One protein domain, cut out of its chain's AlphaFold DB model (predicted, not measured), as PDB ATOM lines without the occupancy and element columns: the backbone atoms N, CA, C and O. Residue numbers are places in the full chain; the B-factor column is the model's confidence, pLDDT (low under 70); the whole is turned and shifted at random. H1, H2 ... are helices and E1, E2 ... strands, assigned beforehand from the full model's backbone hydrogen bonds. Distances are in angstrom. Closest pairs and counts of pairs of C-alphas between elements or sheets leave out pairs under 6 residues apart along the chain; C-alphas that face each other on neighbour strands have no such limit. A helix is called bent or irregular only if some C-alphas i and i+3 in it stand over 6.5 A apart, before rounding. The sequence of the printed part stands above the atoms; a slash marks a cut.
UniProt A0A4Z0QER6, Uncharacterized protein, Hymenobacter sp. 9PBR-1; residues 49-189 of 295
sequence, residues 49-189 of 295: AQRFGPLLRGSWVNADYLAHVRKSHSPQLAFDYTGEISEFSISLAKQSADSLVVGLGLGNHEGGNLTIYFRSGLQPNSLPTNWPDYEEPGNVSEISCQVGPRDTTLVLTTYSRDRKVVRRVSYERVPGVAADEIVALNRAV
ATOM      1  N   ALA A  49     130.149 198.402 133.700       92.88
ATOM      2  CA  ALA A  49     130.451 199.742 134.197       92.88
ATOM      3  C   ALA A  49     129.694 200.086 135.489       92.88
ATOM      4  O   ALA A  49     130.299 200.553 136.453       92.88
ATOM      5  N   GLN A  50     128.389 199.800 135.552       92.75
ATOM      6  CA  GLN A  50     127.580 200.031 136.757       92.75
ATOM      7  C   GLN A  50     128.044 199.170 137.936       92.75
ATOM      8  O   GLN A  50     128.038 199.627 139.078       92.75
ATOM      9  N   ARG A  51     128.477 197.936 137.665       92.06
ATOM     10  CA  ARG A  51     128.958 197.001 138.685       92.06
ATOM     11  C   ARG A  51     130.346 197.366 139.217       92.06
ATOM     12  O   ARG A  51     130.564 197.322 140.424       92.06
ATOM     13  N   PHE A  52     131.289 197.689 138.333       94.75
ATOM     14  CA  PHE A  52     132.685 197.941 138.700       94.75
ATOM     15  C   PHE A  52     132.968 199.385 139.087       94.75
ATOM     16  O   PHE A  52     133.837 199.615 139.921       94.75
ATOM     17  N   GLY A  53     132.251 200.353 138.517       94.00
ATOM     18  CA  GLY A  53     132.519 201.775 138.725       94.00
ATOM     19  C   GLY A  53     132.653 202.155 140.206       94.00
ATOM     20  O   GLY A  53     133.699 202.679 140.598       94.00
ATOM     21  N   PRO A  54     131.668 201.840 141.067       93.81
ATOM     22  CA  PRO A  54     131.749 202.142 142.499       93.81
ATOM     23  C   PRO A  54     132.918 201.459 143.229       93.81
ATOM     24  O   PRO A  54     133.430 202.001 144.211       93.81
ATOM     25  N   LEU A  55     133.345 200.282 142.759       95.25
ATOM     26  CA  LEU A  55     134.445 199.510 143.345       95.25
ATOM     27  C   LEU A  55     135.817 200.026 142.902       95.25
ATOM     28  O   LEU A  55     136.753 199.976 143.690       95.25
ATOM     29  N   LEU A  56     135.932 200.540 141.678       95.94
ATOM     30  CA  LEU A  56     137.175 201.085 141.129       95.94
ATOM     31  C   LEU A  56     137.431 202.527 141.572       95.94
ATOM     32  O   LEU A  56     138.581 202.906 141.775       95.94
ATOM     33  N   ARG A  57     136.374 203.339 141.712       96.00
ATOM     34  CA  ARG A  57     136.503 204.778 141.972       96.00
ATOM     35  C   ARG A  57     137.344 205.061 143.216       96.00
ATOM     36  O   ARG A  57     137.001 204.619 144.315       96.00
ATOM     37  N   GLY A  58     138.361 205.896 143.045       96.25
ATOM     38  CA  GLY A  58     139.229 206.366 144.118       96.25
ATOM     39  C   GLY A  58     140.686 206.410 143.690       96.25
ATOM     40  O   GLY A  58     141.007 206.179 142.522       96.25
ATOM     41  N   SER A  59     141.543 206.685 144.665       97.50
ATOM     42  CA  SER A  59     142.987 206.669 144.483       97.50
ATOM     43  C   SER A  59     143.590 205.490 145.234       97.50
ATOM     44  O   SER A  59     143.163 205.171 146.349       97.50
ATOM     45  N   TRP A  60     144.542 204.814 144.605       98.12
ATOM     46  CA  TRP A  60     145.072 203.534 145.064       98.12
ATOM     47  C   TRP A  60     146.584 203.541 145.004       98.12
ATOM     48  O   TRP A  60     147.132 204.050 144.038       98.12
ATOM     49  N   VAL A  61     147.246 202.946 145.988       98.19
ATOM     50  CA  VAL A  61     148.711 202.906 146.088       98.19
ATOM     51  C   VAL A  61     149.177 201.462 146.166       98.19
ATOM     52  O   VAL A  61     148.500 200.637 146.781       98.19
ATOM     53  N   ASN A  62     150.318 201.157 145.546       98.56
ATOM     54  CA  ASN A  62     150.935 199.837 145.590       98.56
ATOM     55  C   ASN A  62     151.071 199.361 147.050       98.56
ATOM     56  O   ASN A  62     151.720 199.999 147.887       98.56
ATOM     57  N   ALA A  63     150.407 198.247 147.356       98.25
ATOM     58  CA  ALA A  63     150.297 197.716 148.706       98.25
ATOM     59  C   ALA A  63     151.654 197.247 149.247       98.25
ATOM     60  O   ALA A  63     151.957 197.468 150.422       98.25
ATOM     61  N   ASP A  64     152.488 196.649 148.392       98.25
ATOM     62  CA  ASP A  64     153.792 196.121 148.788       98.25
ATOM     63  C   ASP A  64     154.760 197.257 149.118       98.25
ATOM     64  O   ASP A  64     155.428 197.204 150.157       98.25
ATOM     65  N   TYR A  65     154.764 198.324 148.310       98.25
ATOM     66  CA  TYR A  65     155.498 199.553 148.617       98.25
ATOM     67  C   TYR A  65     155.096 200.107 149.983       98.25
ATOM     68  O   TYR A  65     155.932 200.296 150.870       98.25
ATOM     69  N   LEU A  66     153.795 200.317 150.198       98.19
ATOM     70  CA  LEU A  66     153.304 200.935 151.424       98.19
ATOM     71  C   LEU A  66     153.544 200.050 152.657       98.19
ATOM     72  O   LEU A  66     153.860 200.561 153.736       98.19
ATOM     73  N   ALA A  67     153.450 198.727 152.516       98.50
ATOM     74  CA  ALA A  67     153.826 197.778 153.561       98.50
ATOM     75  C   ALA A  67     155.312 197.899 153.934       98.50
ATOM     76  O   ALA A  67     155.647 197.887 155.125       98.50
ATOM     77  N   HIS A  68     156.195 198.084 152.952       98.44
ATOM     78  CA  HIS A  68     157.619 198.292 153.200       98.44
ATOM     79  C   HIS A  68     157.895 199.638 153.858       98.44
ATOM     80  O   HIS A  68     158.606 199.651 154.859       98.44
ATOM     81  N   VAL A  69     157.248 200.725 153.427       98.12
ATOM     82  CA  VAL A  69     157.343 202.031 154.106       98.12
ATOM     83  C   VAL A  69     156.900 201.930 155.569       98.12
ATOM     84  O   VAL A  69     157.574 202.455 156.453       98.12
ATOM     85  N   ARG A  70     155.805 201.217 155.868       97.62
ATOM     86  CA  ARG A  70     155.349 200.991 157.256       97.62
ATOM     87  C   ARG A  70     156.374 200.223 158.089       97.62
ATOM     88  O   ARG A  70     156.512 200.489 159.280       97.62
ATOM     89  N   LYS A  71     157.070 199.260 157.483       97.88
ATOM     90  CA  LYS A  71     158.048 198.399 158.160       97.88
ATOM     91  C   LYS A  71     159.390 199.106 158.374       97.88
ATOM     92  O   LYS A  71     159.938 199.048 159.473       97.88
ATOM     93  N   SER A  72     159.924 199.741 157.335       97.50
ATOM     94  CA  SER A  72     161.236 200.400 157.339       97.50
ATOM     95  C   SER A  72     161.186 201.804 157.941       97.50
ATOM     96  O   SER A  72     162.195 202.285 158.446       97.50
ATOM     97  N   HIS A  73     160.013 202.444 157.910       97.25
ATOM     98  CA  HIS A  73     159.824 203.876 158.139       97.25
ATOM     99  C   HIS A  73     160.631 204.770 157.180       97.25
ATOM    100  O   HIS A  73     160.995 205.889 157.543       97.25
ATOM    101  N   SER A  74     160.903 204.263 155.977       96.94
ATOM    102  CA  SER A  74     161.801 204.859 154.992       96.94
ATOM    103  C   SER A  74     161.254 204.628 153.579       96.94
ATOM    104  O   SER A  74     161.201 203.470 153.141       96.94
ATOM    105  N   PRO A  75     160.824 205.690 152.870       96.62
ATOM    106  CA  PRO A  75     160.538 205.632 151.443       96.62
ATOM    107  C   PRO A  75     161.727 205.103 150.641       96.62
ATOM    108  O   PRO A  75     161.521 204.247 149.781       96.62
ATOM    109  N   GLN A  76     162.950 205.535 150.969       94.88
ATOM    110  CA  GLN A  76     164.171 205.122 150.275       94.88
ATOM    111  C   GLN A  76     164.376 203.606 150.329       94.88
ATOM    112  O   GLN A  76     164.580 202.955 149.309       94.88
ATOM    113  N   LEU A  77     164.279 203.011 151.520       95.62
ATOM    114  CA  LEU A  77     164.446 201.563 151.691       95.62
ATOM    115  C   LEU A  77     163.279 200.748 151.116       95.62
ATOM    116  O   LEU A  77     163.364 199.523 151.052       95.62
ATOM    117  N   ALA A  78     162.177 201.402 150.748       97.12
ATOM    118  CA  ALA A  78     161.035 200.777 150.096       97.12
ATOM    119  C   ALA A  78     161.064 200.932 148.565       97.12
ATOM    120  O   ALA A  78     160.159 200.422 147.910       97.12
ATOM    121  N   PHE A  79     162.070 201.605 147.992       94.44
ATOM    122  CA  PHE A  79     162.125 201.949 146.568       94.44
ATOM    123  C   PHE A  79     161.900 200.755 145.630       94.44
ATOM    124  O   PHE A  79     161.039 200.823 144.754       94.44
ATOM    125  N   ASP A  80     162.575 199.631 145.875       94.56
ATOM    126  CA  ASP A  80     162.474 198.427 145.032       94.56
ATOM    127  C   ASP A  80     161.056 197.817 144.998       94.56
ATOM    128  O   ASP A  80     160.750 196.975 144.156       94.56
ATOM    129  N   TYR A  81     160.169 198.240 145.905       96.75
ATOM    130  CA  TYR A  81     158.788 197.761 146.012       96.75
ATOM    131  C   TYR A  81     157.764 198.690 145.351       96.75
ATOM    132  O   TYR A  81     156.576 198.370 145.350       96.75
ATOM    133  N   THR A  82     158.193 199.829 144.796       93.19
ATOM    134  CA  THR A  82     157.317 200.785 144.087       93.19
ATOM    135  C   THR A  82     156.578 200.133 142.923       93.19
ATOM    136  O   THR A  82     155.388 200.391 142.721       93.19
ATOM    137  N   GLY A  83     157.257 199.219 142.224       93.75
ATOM    138  CA  GLY A  83     156.762 198.593 141.005       93.75
ATOM    139  C   GLY A  83     156.657 199.585 139.844       93.75
ATOM    140  O   GLY A  83     156.944 200.771 139.974       93.75
ATOM    141  N   GLU A  84     156.221 199.087 138.686       94.88
ATOM    142  CA  GLU A  84     156.035 199.925 137.492       94.88
ATOM    143  C   GLU A  84     154.964 201.001 137.713       94.88
ATOM    144  O   GLU A  84     155.174 202.166 137.394       94.88
ATOM    145  N   ILE A  85     153.822 200.606 138.287       97.75
ATOM    146  CA  ILE A  85     152.728 201.501 138.662       97.75
ATOM    147  C   ILE A  85     152.735 201.622 140.180       97.75
ATOM    148  O   ILE A  85     152.485 200.645 140.888       97.75
ATOM    149  N   SER A  86     152.981 202.824 140.681       97.50
ATOM    150  CA  SER A  86     152.977 203.092 142.115       97.50
ATOM    151  C   SER A  86     151.618 203.538 142.631       97.50
ATOM    152  O   SER A  86     151.255 203.221 143.769       97.50
ATOM    153  N   GLU A  87     150.832 204.216 141.795       97.94
ATOM    154  CA  GLU A  87     149.473 204.612 142.135       97.94
ATOM    155  C   GLU A  87     148.514 204.666 140.943       97.94
ATOM    156  O   GLU A  87     148.909 204.864 139.796       97.94
ATOM    157  N   PHE A  88     147.225 204.521 141.246       98.38
ATOM    158  CA  PHE A  88     146.110 204.744 140.330       98.38
ATOM    159  C   PHE A  88     145.252 205.906 140.819       98.38
ATOM    160  O   PHE A  88     144.941 205.991 142.007       98.38
ATOM    161  N   SER A  89     144.743 206.710 139.886       97.81
ATOM    162  CA  SER A  89     143.716 207.725 140.129       97.81
ATOM    163  C   SER A  89     142.532 207.495 139.185       97.81
ATOM    164  O   SER A  89     142.606 207.735 137.972       97.81
ATOM    165  N   ILE A  90     141.456 206.914 139.732       97.56
ATOM    166  CA  ILE A  90     140.320 206.374 138.969       97.56
ATOM    167  C   ILE A  90     139.067 207.236 139.165       97.56
ATOM    168  O   ILE A  90     138.263 207.005 140.076       97.56
ATOM    169  N   SER A  91     138.850 208.189 138.256       96.69
ATOM    170  CA  SER A  91     137.633 209.007 138.197       96.69
ATOM    171  C   SER A  91     136.655 208.504 137.137       96.69
ATOM    172  O   SER A  91     136.946 208.537 135.944       96.69
ATOM    173  N   LEU A  92     135.441 208.132 137.555       95.25
ATOM    174  CA  LEU A  92     134.378 207.704 136.633       95.25
ATOM    175  C   LEU A  92     133.888 208.824 135.705       95.25
ATOM    176  O   LEU A  92     133.240 208.537 134.706       95.25
ATOM    177  N   ALA A  93     134.219 210.088 135.993       95.19
ATOM    178  CA  ALA A  93     133.923 211.200 135.090       95.19
ATOM    179  C   ALA A  93     134.688 211.094 133.757       95.19
ATOM    180  O   ALA A  93     134.294 211.717 132.777       95.19
ATOM    181  N   LYS A  94     135.763 210.291 133.711       93.75
ATOM    182  CA  LYS A  94     136.555 210.006 132.505       93.75
ATOM    183  C   LYS A  94     136.063 208.767 131.741       93.75
ATOM    184  O   LYS A  94     136.745 208.300 130.829       93.75
ATOM    185  N   GLN A  95     134.914 208.201 132.119       95.81
ATOM    186  CA  GLN A  95     134.310 207.092 131.388       95.81
ATOM    187  C   GLN A  95     133.733 207.582 130.052       95.81
ATOM    188  O   GLN A  95     132.988 208.560 130.010       95.81
ATOM    189  N   SER A  96     134.009 206.844 128.977       95.38
ATOM    190  CA  SER A  96     133.398 207.035 127.662       95.38
ATOM    191  C   SER A  96     132.956 205.687 127.101       95.38
ATOM    192  O   SER A  96     133.780 204.795 126.889       95.38
ATOM    193  N   ALA A  97     131.645 205.535 126.890       92.44
ATOM    194  CA  ALA A  97     131.010 204.284 126.476       92.44
ATOM    195  C   ALA A  97     131.445 203.090 127.355       92.44
ATOM    196  O   ALA A  97     131.165 203.063 128.560       92.44
ATOM    197  N   ASP A  98     132.128 202.113 126.760       94.19
ATOM    198  CA  ASP A  98     132.638 200.894 127.381       94.19
ATOM    199  C   ASP A  98     134.110 201.005 127.814       94.19
ATOM    200  O   ASP A  98     134.750 199.989 128.076       94.19
ATOM    201  N   SER A  99     134.655 202.216 127.935       96.88
ATOM    202  CA  SER A  99     136.048 202.444 128.327       96.88
ATOM    203  C   SER A  99     136.196 203.504 129.418       96.88
ATOM    204  O   SER A  99     135.349 204.384 129.582       96.88
ATOM    205  N   LEU A 100     137.283 203.420 130.181       97.75
ATOM    206  CA  LEU A 100     137.636 204.373 131.227       97.75
ATOM    207  C   LEU A 100     139.137 204.648 131.191       97.75
ATOM    208  O   LEU A 100     139.933 203.738 131.419       97.75
ATOM    209  N   VAL A 101     139.511 205.905 130.949       97.88
ATOM    210  CA  VAL A 101     140.906 206.351 131.058       97.88
ATOM    211  C   VAL A 101     141.238 206.629 132.520       97.88
ATOM    212  O   VAL A 101     140.526 207.365 133.209       97.88
ATOM    213  N   VAL A 102     142.339 206.054 132.984       98.00
ATOM    214  CA  VAL A 102     142.807 206.087 134.369       98.00
ATOM    215  C   VAL A 102     144.180 206.741 134.427       98.00
ATOM    216  O   VAL A 102     145.033 206.436 133.600       98.00
ATOM    217  N   GLY A 103     144.384 207.640 135.392       97.75
ATOM    218  CA  GLY A 103     145.698 208.231 135.647       97.75
ATOM    219  C   GLY A 103     146.571 207.295 136.477       97.75
ATOM    220  O   GLY A 103     146.054 206.607 137.361       97.75
ATOM    221  N   LEU A 104     147.871 207.281 136.194       97.81
ATOM    222  CA  LEU A 104     148.864 206.441 136.862       97.81
ATOM    223  C   LEU A 104     150.023 207.294 137.378       97.81
ATOM    224  O   LEU A 104     150.434 208.231 136.694       97.81
ATOM    225  N   GLY A 105     150.568 206.926 138.533       96.69
ATOM    226  CA  GLY A 105     151.942 207.262 138.905       96.69
ATOM    227  C   GLY A 105     152.855 206.102 138.521       96.69
ATOM    228  O   GLY A 105     152.541 204.949 138.832       96.69
ATOM    229  N   LEU A 106     153.942 206.391 137.812       95.50
ATOM    230  CA  LEU A 106     154.883 205.405 137.287       95.50
ATOM    231  C   LEU A 106     156.235 205.544 137.983       95.50
ATOM    232  O   LEU A 106     156.845 206.615 137.948       95.50
ATOM    233  N   GLY A 107     156.675 204.479 138.659       90.75
ATOM    234  CA  GLY A 107     157.954 204.441 139.383       90.75
ATOM    235  C   GLY A 107     158.174 205.592 140.379       90.75
ATOM    236  O   GLY A 107     159.315 205.916 140.687       90.75
ATOM    237  N   ASN A 108     157.096 206.238 140.843       89.44
ATOM    238  CA  ASN A 108     157.093 207.478 141.639       89.44
ATOM    239  C   ASN A 108     157.740 208.718 140.992       89.44
ATOM    240  O   ASN A 108     157.918 209.718 141.685       89.44
ATOM    241  N   HIS A 109     158.086 208.671 139.708       89.88
ATOM    242  CA  HIS A 109     158.774 209.765 139.016       89.88
ATOM    243  C   HIS A 109     157.907 210.376 137.913       89.88
ATOM    244  O   HIS A 109     157.892 211.588 137.704       89.88
ATOM    245  N   GLU A 110     157.145 209.537 137.213       91.50
ATOM    246  CA  GLU A 110     156.429 209.939 136.009       91.50
ATOM    247  C   GLU A 110     154.915 209.813 136.172       91.50
ATOM    248  O   GLU A 110     154.394 209.013 136.951       91.50
ATOM    249  N   GLY A 111     154.187 210.612 135.393       94.38
ATOM    250  CA  GLY A 111     152.748 210.468 135.217       94.38
ATOM    251  C   GLY A 111     152.439 209.644 133.972       94.38
ATOM    252  O   GLY A 111     153.067 209.811 132.929       94.38
ATOM    253  N   GLY A 112     151.422 208.794 134.054       96.12
ATOM    254  CA  GLY A 112     150.983 207.962 132.940       96.12
ATOM    255  C   GLY A 112     149.473 207.815 132.865       96.12
ATOM    256  O   GLY A 112     148.707 208.391 133.645       96.12
ATOM    257  N   ASN A 113     149.028 207.018 131.902       97.69
ATOM    258  CA  ASN A 113     147.639 206.607 131.805       97.69
ATOM    259  C   ASN A 113     147.509 205.187 131.258       97.69
ATOM    260  O   ASN A 113     148.384 204.681 130.558       97.69
ATOM    261  N   LEU A 114     146.383 204.558 131.581       98.00
ATOM    262  CA  LEU A 114     145.898 203.365 130.896       98.00
ATOM    263  C   LEU A 114     144.394 203.462 130.677       98.00
ATOM    264  O   LEU A 114     143.702 204.280 131.283       98.00
ATOM    265  N   THR A 115     143.882 202.583 129.833       98.62
ATOM    266  CA  THR A 115     142.461 202.420 129.560       98.62
ATOM    267  C   THR A 115     141.995 201.087 130.121       98.62
ATOM    268  O   THR A 115     142.570 200.045 129.805       98.62
ATOM    269  N   ILE A 116     140.932 201.115 130.924       98.56
ATOM    270  CA  ILE A 116     140.162 199.941 131.343       98.56
ATOM    271  C   ILE A 116     138.994 199.762 130.369       98.56
ATOM    272  O   ILE A 116     138.304 200.730 130.050       98.56
ATOM    273  N   TYR A 117     138.736 198.528 129.936       98.19
ATOM    274  CA  TYR A 117     137.610 198.183 129.065       98.19
ATOM    275  C   TYR A 117     136.518 197.448 129.853       98.19
ATOM    276  O   TYR A 117     136.769 196.390 130.429       98.19
ATOM    277  N   PHE A 118     135.286 197.960 129.842       96.75
ATOM    278  CA  PHE A 118     134.103 197.378 130.490       96.75
ATOM    279  C   PHE A 118     133.524 196.194 129.703       96.75
ATOM    280  O   PHE A 118     132.341 196.154 129.361       96.75
ATOM    281  N   ARG A 119     134.373 195.198 129.454       95.69
ATOM    282  CA  ARG A 119     134.050 193.900 128.853       95.69
ATOM    283  C   ARG A 119     134.651 192.780 129.697       95.69
ATOM    284  O   ARG A 119     135.553 193.022 130.492       95.69
ATOM    285  N   SER A 120     134.153 191.560 129.526       95.56
ATOM    286  CA  SER A 120     134.659 190.404 130.269       95.56
ATOM    287  C   SER A 120     136.143 190.159 129.986       95.56
ATOM    288  O   SER A 120     136.545 190.102 128.821       95.56
ATOM    289  N   GLY A 121     136.932 190.001 131.048       96.50
ATOM    290  CA  GLY A 121     138.311 189.528 130.980       96.50
ATOM    291  C   GLY A 121     138.445 188.002 131.010       96.50
ATOM    292  O   GLY A 121     137.472 187.258 130.859       96.50
ATOM    293  N   LEU A 122     139.676 187.541 131.219       95.81
ATOM    294  CA  LEU A 122     140.070 186.143 131.371       95.81
ATOM    295  C   LEU A 122     139.557 185.532 132.677       95.81
ATOM    296  O   LEU A 122     139.344 184.320 132.730       95.81
ATOM    297  N   GLN A 123     139.369 186.340 133.724       93.25
ATOM    298  CA  GLN A 123     138.809 185.893 134.996       93.25
ATOM    299  C   GLN A 123     137.373 186.387 135.177       93.25
ATOM    300  O   GLN A 123     137.023 187.501 134.771       93.25
ATOM    301  N   PRO A 124     136.525 185.606 135.868       85.75
ATOM    302  CA  PRO A 124     135.281 186.133 136.392       85.75
ATOM    303  C   PRO A 124     135.603 187.340 137.278       85.75
ATOM    304  O   PRO A 124     136.299 187.223 138.282       85.75
ATOM    305  N   ASN A 125     135.062 188.497 136.913       90.50
ATOM    306  CA  ASN A 125     135.241 189.768 137.614       90.50
ATOM    307  C   ASN A 125     136.580 190.495 137.384       90.50
ATOM    308  O   ASN A 125     137.005 191.271 138.244       90.50
ATOM    309  N   SER A 126     137.204 190.309 136.224       97.06
ATOM    310  CA  SER A 126     138.268 191.191 135.745       97.06
ATOM    311  C   SER A 126     137.832 192.007 134.528       97.06
ATOM    312  O   SER A 126     136.931 191.620 133.778       97.06
ATOM    313  N   LEU A 127     138.479 193.158 134.355       98.31
ATOM    314  CA  LEU A 127     138.333 194.050 133.215       98.31
ATOM    315  C   LEU A 127     139.687 194.165 132.500       98.31
ATOM    316  O   LEU A 127     140.683 194.487 133.153       98.31
ATOM    317  N   PRO A 128     139.761 193.922 131.183       98.44
ATOM    318  CA  PRO A 128     140.990 194.109 130.424       98.44
ATOM    319  C   PRO A 128     141.493 195.551 130.474       98.44
ATOM    320  O   PRO A 128     140.700 196.493 130.543       98.44
ATOM    321  N   THR A 129     142.806 195.716 130.356       98.62
ATOM    322  CA  THR A 129     143.461 197.019 130.200       98.62
ATOM    323  C   THR A 129     144.311 197.050 128.933       98.62
ATOM    324  O   THR A 129     144.545 196.010 128.316       98.62
ATOM    325  N   ASN A 130     144.790 198.229 128.541       98.19
ATOM    326  CA  ASN A 130     145.850 198.368 127.539       98.19
ATOM    327  C   ASN A 130     147.252 198.526 128.160       98.19
ATOM    328  O   ASN A 130     148.156 198.954 127.448       98.19
ATOM    329  N   TRP A 131     147.433 198.228 129.456       97.88
ATOM    330  CA  TRP A 131     148.745 198.335 130.098       97.88
ATOM    331  C   TRP A 131     149.728 197.352 129.448       97.88
ATOM    332  O   TRP A 131     149.473 196.138 129.498       97.88
ATOM    333  N   PRO A 132     150.805 197.847 128.813       96.12
ATOM    334  CA  PRO A 132     151.774 196.990 128.158       96.12
ATOM    335  C   PRO A 132     152.661 196.292 129.189       96.12
ATOM    336  O   PRO A 132     152.922 196.805 130.271       96.12
ATOM    337  N   ASP A 133     153.152 195.120 128.813       95.88
ATOM    338  CA  ASP A 133     154.312 194.512 129.451       95.88
ATOM    339  C   ASP A 133     155.525 194.826 128.572       95.88
ATOM    340  O   ASP A 133     155.589 194.389 127.416       95.88
ATOM    341  N   TYR A 134     156.423 195.670 129.080       92.88
ATOM    342  CA  TYR A 134     157.594 196.125 128.332       92.88
ATOM    343  C   TYR A 134     158.708 195.075 128.280       92.88
ATOM    344  O   TYR A 134     159.523 195.115 127.359       92.88
ATOM    345  N   GLU A 135     158.736 194.140 129.234       94.50
ATOM    346  CA  GLU A 135     159.729 193.064 129.282       94.50
ATOM    347  C   GLU A 135     159.336 191.926 128.339       94.50
ATOM    348  O   GLU A 135     160.170 191.414 127.592       94.50
ATOM    349  N   GLU A 136     158.047 191.573 128.317       96.56
ATOM    350  CA  GLU A 136     157.521 190.454 127.537       96.56
ATOM    351  C   GLU A 136     156.343 190.890 126.645       96.56
ATOM    352  O   GLU A 136     155.163 190.675 126.972       96.56
ATOM    353  N   PRO A 137     156.636 191.478 125.465       93.25
ATOM    354  CA  PRO A 137     155.613 191.935 124.538       93.25
ATOM    355  C   PRO A 137     154.615 190.824 124.189       93.25
ATOM    356  O   PRO A 137     154.969 189.753 123.689       93.25
ATOM    357  N   GLY A 138     153.329 191.088 124.401       94.75
ATOM    358  CA  GLY A 138     152.235 190.143 124.153       94.75
ATOM    359  C   GLY A 138     151.641 189.526 125.415       94.75
ATOM    360  O   GLY A 138     150.607 188.861 125.317       94.75
ATOM    361  N   ASN A 139     152.228 189.780 126.584       98.06
ATOM    362  CA  ASN A 139     151.490 189.647 127.831       98.06
ATOM    363  C   ASN A 139     150.346 190.674 127.876       98.06
ATOM    364  O   ASN A 139     150.412 191.743 127.266       98.06
ATOM    365  N   VAL A 140     149.270 190.328 128.580       98.19
ATOM    366  CA  VAL A 140     148.071 191.167 128.708       98.19
ATOM    367  C   VAL A 140     147.732 191.387 130.172       98.19
ATOM    368  O   VAL A 140     147.855 190.470 130.983       98.19
ATOM    369  N   SER A 141     147.276 192.589 130.512       98.50
ATOM    370  CA  SER A 141     146.970 192.961 131.893       98.50
ATOM    371  C   SER A 141     145.480 193.216 132.095       98.50
ATOM    372  O   SER A 141     144.826 193.876 131.285       98.50
ATOM    373  N   GLU A 142     144.944 192.725 133.208       98.62
ATOM    374  CA  GLU A 142     143.555 192.927 133.618       98.62
ATOM    375  C   GLU A 142     143.477 193.436 135.051       98.62
ATOM    376  O   GLU A 142     144.288 193.067 135.903       98.62
ATOM    377  N   ILE A 143     142.458 194.241 135.331       98.44
ATOM    378  CA  ILE A 143     142.196 194.794 136.652       98.44
ATOM    379  C   ILE A 143     140.976 194.128 137.283       98.44
ATOM    380  O   ILE A 143     139.989 193.832 136.612       98.44
ATOM    381  N   SER A 144     141.030 193.879 138.584       97.75
ATOM    382  CA  SER A 144     139.918 193.319 139.354       97.75
ATOM    383  C   SER A 144     139.842 193.964 140.735       97.75
ATOM    384  O   SER A 144     140.816 194.549 141.208       97.75
ATOM    385  N   CYS A 145     138.684 193.857 141.387       96.62
ATOM    386  CA  CYS A 145     138.500 194.290 142.771       96.62
ATOM    387  C   CYS A 145     138.188 193.080 143.649       96.62
ATOM    388  O   CYS A 145     137.260 192.321 143.362       96.62
ATOM    389  N   GLN A 146     138.927 192.931 144.741       95.25
ATOM    390  CA  GLN A 146     138.664 191.943 145.780       95.25
ATOM    391  C   GLN A 146     138.021 192.658 146.967       95.25
ATOM    392  O   GLN A 146     138.653 193.487 147.616       95.25
ATOM    393  N   VAL A 147     136.743 192.379 147.224       93.81
ATOM    394  CA  VAL A 147     136.001 192.998 148.330       93.81
ATOM    395  C   VAL A 147     136.195 192.150 149.582       93.81
ATOM    396  O   VAL A 147     135.717 191.017 149.649       93.81
ATOM    397  N   GLY A 148     136.914 192.690 150.563       91.88
ATOM    398  CA  GLY A 148     137.087 192.092 151.880       91.88
ATOM    399  C   GLY A 148     136.089 192.639 152.912       91.88
ATOM    400  O   GLY A 148     135.327 193.561 152.626       91.88
ATOM    401  N   PRO A 149     136.107 192.116 154.154       89.00
ATOM    402  CA  PRO A 149     135.177 192.536 155.210       89.00
ATOM    403  C   PRO A 149     135.331 193.995 155.663       89.00
ATOM    404  O   PRO A 149     134.411 194.554 156.251       89.00
ATOM    405  N   ARG A 150     136.516 194.585 155.467       87.44
ATOM    406  CA  ARG A 150     136.852 195.941 155.931       87.44
ATOM    407  C   ARG A 150     137.254 196.882 154.812       87.44
ATOM    408  O   ARG A 150     137.076 198.084 154.960       87.44
ATOM    409  N   ASP A 151     137.816 196.342 153.739       89.81
ATOM    410  CA  ASP A 151     138.357 197.145 152.656       89.81
ATOM    411  C   ASP A 151     138.272 196.404 151.322       89.81
ATOM    412  O   ASP A 151     138.048 195.191 151.273       89.81
ATOM    413  N   THR A 152     138.433 197.152 150.237       94.06
ATOM    414  CA  THR A 152     138.557 196.635 148.876       94.06
ATOM    415  C   THR A 152     140.017 196.708 148.455       94.06
ATOM    416  O   THR A 152     140.673 197.716 148.687       94.06
ATOM    417  N   THR A 153     140.509 195.671 147.788       97.19
ATOM    418  CA  THR A 153     141.834 195.660 147.159       97.19
ATOM    419  C   THR A 153     141.669 195.706 145.651       97.19
ATOM    420  O   THR A 153     140.904 194.927 145.076       97.19
ATOM    421  N   LEU A 154     142.386 196.614 145.001       98.19
ATOM    422  CA  LEU A 154     142.508 196.640 143.550       98.19
ATOM    423  C   LEU A 154     143.672 195.734 143.152       98.19
ATOM    424  O   LEU A 154     144.726 195.773 143.781       98.19
ATOM    425  N   VAL A 155     143.489 194.898 142.136       98.50
ATOM    426  CA  VAL A 155     144.505 193.929 141.716       98.50
ATOM    427  C   VAL A 155     144.720 194.028 140.216       98.50
ATOM    428  O   VAL A 155     143.794 193.763 139.447       98.50
ATOM    429  N   LEU A 156     145.950 194.347 139.813       98.56
ATOM    430  CA  LEU A 156     146.415 194.249 138.432       98.56
ATOM    431  C   LEU A 156     147.057 192.874 138.239       98.56
ATOM    432  O   LEU A 156     148.036 192.542 138.906       98.56
ATOM    433  N   THR A 157     146.491 192.052 137.360       98.62
ATOM    434  CA  THR A 157     147.037 190.734 137.018       98.62
ATOM    435  C   THR A 157     147.502 190.736 135.570       98.62
ATOM    436  O   THR A 157     146.709 191.016 134.673       98.62
ATOM    437  N   THR A 158     148.763 190.382 135.350       98.50
ATOM    438  CA  THR A 158     149.357 190.208 134.024       98.50
ATOM    439  C   THR A 158     149.404 188.722 133.685       98.50
ATOM    440  O   THR A 158     149.786 187.885 134.514       98.50
ATOM    441  N   TYR A 159     149.001 188.393 132.463       98.56
ATOM    442  CA  TYR A 159     148.950 187.041 131.926       98.56
ATOM    443  C   TYR A 159     149.894 186.902 130.739       98.56
ATOM    444  O   TYR A 159     149.991 187.813 129.918       98.56
ATOM    445  N   SER A 160     150.515 185.733 130.608       98.31
ATOM    446  CA  SER A 160     151.262 185.365 129.412       98.31
ATOM    447  C   SER A 160     150.358 185.194 128.190       98.31
ATOM    448  O   SER A 160     149.133 185.080 128.311       98.31
ATOM    449  N   ARG A 161     150.965 185.071 127.001       96.25
ATOM    450  CA  ARG A 161     150.261 184.693 125.758       96.25
ATOM    451  C   ARG A 161     149.453 183.391 125.897       96.25
ATOM    452  O   ARG A 161     148.356 183.285 125.355       96.25
ATOM    453  N   ASP A 162     149.948 182.449 126.703       97.25
ATOM    454  CA  ASP A 162     149.271 181.184 127.038       97.25
ATOM    455  C   ASP A 162     148.220 181.330 128.155       97.25
ATOM    456  O   ASP A 162     147.729 180.335 128.692       97.25
ATOM    457  N   ARG A 163     147.880 182.568 128.536       96.81
ATOM    458  CA  ARG A 163     146.893 182.921 129.570       96.81
ATOM    459  C   ARG A 163     147.255 182.439 130.978       96.81
ATOM    460  O   ARG A 163     146.375 182.298 131.829       96.81
ATOM    461  N   LYS A 164     148.538 182.204 131.258       97.94
ATOM    462  CA  LYS A 164     149.018 181.893 132.614       97.94
ATOM    463  C   LYS A 164     149.302 183.188 133.359       97.94
ATOM    464  O   LYS A 164     149.868 184.102 132.778       97.94
ATOM    465  N   VAL A 165     148.942 183.266 134.637       98.12
ATOM    466  CA  VAL A 165     149.316 184.414 135.478       98.12
ATOM    467  C   VAL A 165     150.839 184.462 135.594       98.12
ATOM    468  O   VAL A 165     151.436 183.484 136.038       98.12
ATOM    469  N   VAL A 166     151.444 185.586 135.212       97.88
ATOM    470  CA  VAL A 166     152.892 185.827 135.358       97.88
ATOM    471  C   VAL A 166     153.190 186.832 136.461       97.88
ATOM    472  O   VAL A 166     154.203 186.713 137.142       97.88
ATOM    473  N   ARG A 167     152.282 187.785 136.693       97.75
ATOM    474  CA  ARG A 167     152.453 188.832 137.701       97.75
ATOM    475  C   ARG A 167     151.113 189.240 138.291       97.75
ATOM    476  O   ARG A 167     150.092 189.252 137.603       97.75
ATOM    477  N   ARG A 168     151.115 189.576 139.579       97.94
ATOM    478  CA  ARG A 168     149.955 190.113 140.290       97.94
ATOM    479  C   ARG A 168     150.420 191.184 141.265       97.94
ATOM    480  O   ARG A 168     151.228 190.884 142.133       97.94
ATOM    481  N   VAL A 169     149.877 192.388 141.133       98.44
ATOM    482  CA  VAL A 169     150.187 193.530 142.001       98.44
ATOM    483  C   VAL A 169     148.904 194.000 142.669       98.44
ATOM    484  O   VAL A 169     147.869 194.126 142.010       98.44
ATOM    485  N   SER A 170     148.971 194.217 143.979       98.31
ATOM    486  CA  SER A 170     147.835 194.650 144.794       98.31
ATOM    487  C   SER A 170     147.975 196.117 145.170       98.31
ATOM    488  O   SER A 170     149.079 196.593 145.419       98.31
ATOM    489  N   TYR A 171     146.847 196.816 145.255       98.62
ATOM    490  CA  TYR A 171     146.796 198.226 145.608       98.62
ATOM    491  C   TYR A 171     145.759 198.465 146.706       98.62
ATOM    492  O   TYR A 171     144.638 197.941 146.662       98.62
ATOM    493  N   GLU A 172     146.148 199.269 147.688       97.44
ATOM    494  CA  GLU A 172     145.309 199.709 148.800       97.44
ATOM    495  C   GLU A 172     144.668 201.056 148.466       97.44
ATOM    496  O   GLU A 172     145.302 201.930 147.873       97.44
ATOM    497  N   ARG A 173     143.404 201.247 148.852       96.69
ATOM    498  CA  ARG A 173     142.705 202.514 148.628       96.69
ATOM    499  C   ARG A 173     143.177 203.571 149.627       96.69
ATOM    500  O   ARG A 173     143.228 203.318 150.829       96.69
ATOM    501  N   VAL A 174     143.421 204.790 149.154       96.25
ATOM    502  CA  VAL A 174     143.797 205.930 150.003       96.25
ATOM    503  C   VAL A 174     142.590 206.852 150.216       96.25
ATOM    504  O   VAL A 174     142.101 207.467 149.264       96.25
ATOM    505  N   PRO A 175     142.066 206.982 151.449       92.50
ATOM    506  CA  PRO A 175     140.881 207.789 151.707       92.50
ATOM    507  C   PRO A 175     141.167 209.297 151.670       92.50
ATOM    508  O   PRO A 175     142.198 209.785 152.140       92.50
ATOM    509  N   GLY A 176     140.181 210.057 151.186       89.81
ATOM    510  CA  GLY A 176     140.199 211.522 151.194       89.81
ATOM    511  C   GLY A 176     141.088 212.163 150.125       89.81
ATOM    512  O   GLY A 176     141.398 213.346 150.255       89.81
ATOM    513  N   VAL A 177     141.492 211.401 149.107       91.75
ATOM    514  CA  VAL A 177     142.129 211.902 147.879       91.75
ATOM    515  C   VAL A 177     141.077 211.972 146.781       91.75
ATOM    516  O   VAL A 177     140.246 211.065 146.659       91.75
ATOM    517  N   ALA A 178     141.085 213.055 146.010       87.88
ATOM    518  CA  ALA A 178     140.233 213.171 144.840       87.88
ATOM    519  C   ALA A 178     140.749 212.245 143.724       87.88
ATOM    520  O   ALA A 178     141.949 212.064 143.542       87.88
ATOM    521  N   ALA A 179     139.832 211.613 142.990       83.19
ATOM    522  CA  ALA A 179     140.173 210.562 142.028       83.19
ATOM    523  C   ALA A 179     140.687 211.090 140.669       83.19
ATOM    524  O   ALA A 179     140.705 210.360 139.676       83.19
ATOM    525  N   ASP A 180     141.021 212.374 140.605       82.31
ATOM    526  CA  ASP A 180     141.575 213.095 139.464       82.31
ATOM    527  C   ASP A 180     142.991 213.637 139.713       82.31
ATOM    528  O   ASP A 180     143.602 214.150 138.775       82.31
ATOM    529  N   GLU A 181     143.538 213.447 140.917       84.38
ATOM    530  CA  GLU A 181     144.895 213.850 141.297       84.38
ATOM    531  C   GLU A 181     145.817 212.628 141.480       84.38
ATOM    532  O   GLU A 181     145.386 211.571 141.952       84.38
ATOM    533  N   ILE A 182     147.091 212.781 141.103       89.62
ATOM    534  CA  ILE A 182     148.185 211.804 141.281       89.62
ATOM    535  C   ILE A 182     149.000 212.258 142.499       89.62
ATOM    536  O   ILE A 182     150.029 212.913 142.377       89.62
ATOM    537  N   VAL A 183     148.406 212.077 143.681       93.56
ATOM    538  CA  VAL A 183     148.937 212.542 144.981       93.56
ATOM    539  C   VAL A 183     148.666 211.545 146.115       93.56
ATOM    540  O   VAL A 183     148.901 211.830 147.296       93.56
ATOM    541  N   ALA A 184     148.093 210.382 145.799       95.81
ATOM    542  CA  ALA A 184     147.657 209.425 146.807       95.81
ATOM    543  C   ALA A 184     148.843 208.735 147.469       95.81
ATOM    544  O   ALA A 184     148.793 208.489 148.677       95.81
ATOM    545  N   LEU A 185     149.910 208.503 146.709       96.88
ATOM    546  CA  LEU A 185     151.184 208.013 147.210       96.88
ATOM    547  C   LEU A 185     151.733 208.912 148.323       96.88
ATOM    548  O   LEU A 185     151.886 208.447 149.456       96.88
ATOM    549  N   ASN A 186     151.947 210.202 148.045       95.75
ATOM    550  CA  ASN A 186     152.497 211.147 149.023       95.75
ATOM    551  C   ASN A 186     151.597 211.239 150.256       95.75
ATOM    552  O   ASN A 186     152.083 211.199 151.387       95.75
ATOM    553  N   ARG A 187     150.269 211.262 150.082       97.00
ATOM    554  CA  ARG A 187     149.337 211.248 151.220       97.00
ATOM    555  C   ARG A 187     149.436 209.965 152.048       97.00
ATOM    556  O   ARG A 187     149.383 210.032 153.281       97.00
ATOM    557  N   ALA A 188     149.551 208.801 151.413       97.88
ATOM    558  CA  ALA A 188     149.686 207.521 152.105       97.88
ATOM    559  C   ALA A 188     150.999 207.464 152.900       97.88
ATOM    560  O   ALA A 188     150.984 207.129 154.089       97.88
ATOM    561  N   VAL A 189     152.106 207.885 152.289       97.94
ATOM    562  CA  VAL A 189     153.422 207.983 152.935       97.94
ATOM    563  C   VAL A 189     153.389 208.979 154.096       97.94
ATOM    564  O   VAL A 189     153.777 208.631 155.213       97.94
TER     565      VAL A 189
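This is residues 49 to 189 of the 295 residues of an uncharacterized protein of Hymenobacter sp. 9PBR-1 (UniProt A0A4Z0QER6). One sheet of eight strands is curled like part of a barrel and folded back on itself, with E4, E3, E2 and E1 facing E7, E6 and E5, and E8 as the hinge; its edge strands E4 and E5 come together near Tyr 117 and Pro 128. H1 covers one end between the two leaves, the helical hairpin H2 and H3 lies at the other end, and H4 is over E1. The 141 printed residues hold four named helices and eight named strands, H1 E1 H2 H3 E2 E3 E4 E5 E6 E7 E8 H4; the antiparallel sheet runs E4 E3 E2 E1 E8 E7 E6 E5, and the class is mixed. The whole is compact, with a radius of gyration of the C-alphas of 14.5 A and spans of 40 by 32 by 31 A.

Start in the strongly twisted sheet at E8, residues 165 to 174: N 61 of E1, residues 58 to 62, is 2.9 A from O 172. Beyond E1, the meander of E2, 85 to 90, E3, 99 to 106, and E4, 110 to 117, each the antiparallel neighbour of the one before, shows N 88 to O 60 at 2.8 A, N 89 to O 103 at 2.8 A and N 102 to O 114 at 2.8 A. A second meander, E5, 126 to 128, E6, 140 to 147, E7, 152 to 159, and E8, shows N 127 to O 143 at 2.8 A, N 146 to O 153 at 2.8 A and N 169 to O 156 at 2.9 A. H1, 49 to 56, and H2, 63 to 72, are on opposite faces of the sheet; the closest C-alphas of H1 and E6 are Leu 55 and Cys 145, 6.6 A. H2 stands up from the sheet over E2, at a height of 11.5 A, and only just not over E8, on which 2 of its C-alphas fall. In a hairpin, H2 touches H3, 76 to 81, closest at C-alphas 65 and 81, 4.6 A, at a shallow tilt of 27 degrees, opposite ways; H3 is not on the sheet. H4, 184 to 189, is over E1 at a height of 8.3 A, and only just touches H2, with 3 pairs of C-alphas within 8 A, closest at Leu 66 and Val 189, 7.2 A. In H2 and H4 every O i to N i+4 pair is within hydrogen-bond range, in H1 2 of 4, and in H3 0 of 2, with 2 of 3 O i to N i+3 pairs.

Find C-alpha 49, where H1 begins, at (130.451, 199.742, 134.197). H3 is irregular, with C-alphas 77 and 80 7.6 A apart, and H1 only just, with C-alphas 51 and 54 7.0 A apart. Look for E8 from (149.316, 184.414, 135.478) at C-alpha 165, running 26.5 A; E4 spans 23.3 A, E6 23.1 A, E7 22.1 A, E3 21.1 A and H2 14.2 A. H4 ends at C-alpha 189, (153.422, 207.983, 152.935).

The two C-alphas farthest apart, Ser 72 and Ala 97, are 43.4 A from each other. The printed part has no cut; the link E5 to E6, 11 residues, is long. The mean pLDDT of the printed part is 95.7, and no printed residue is under 70.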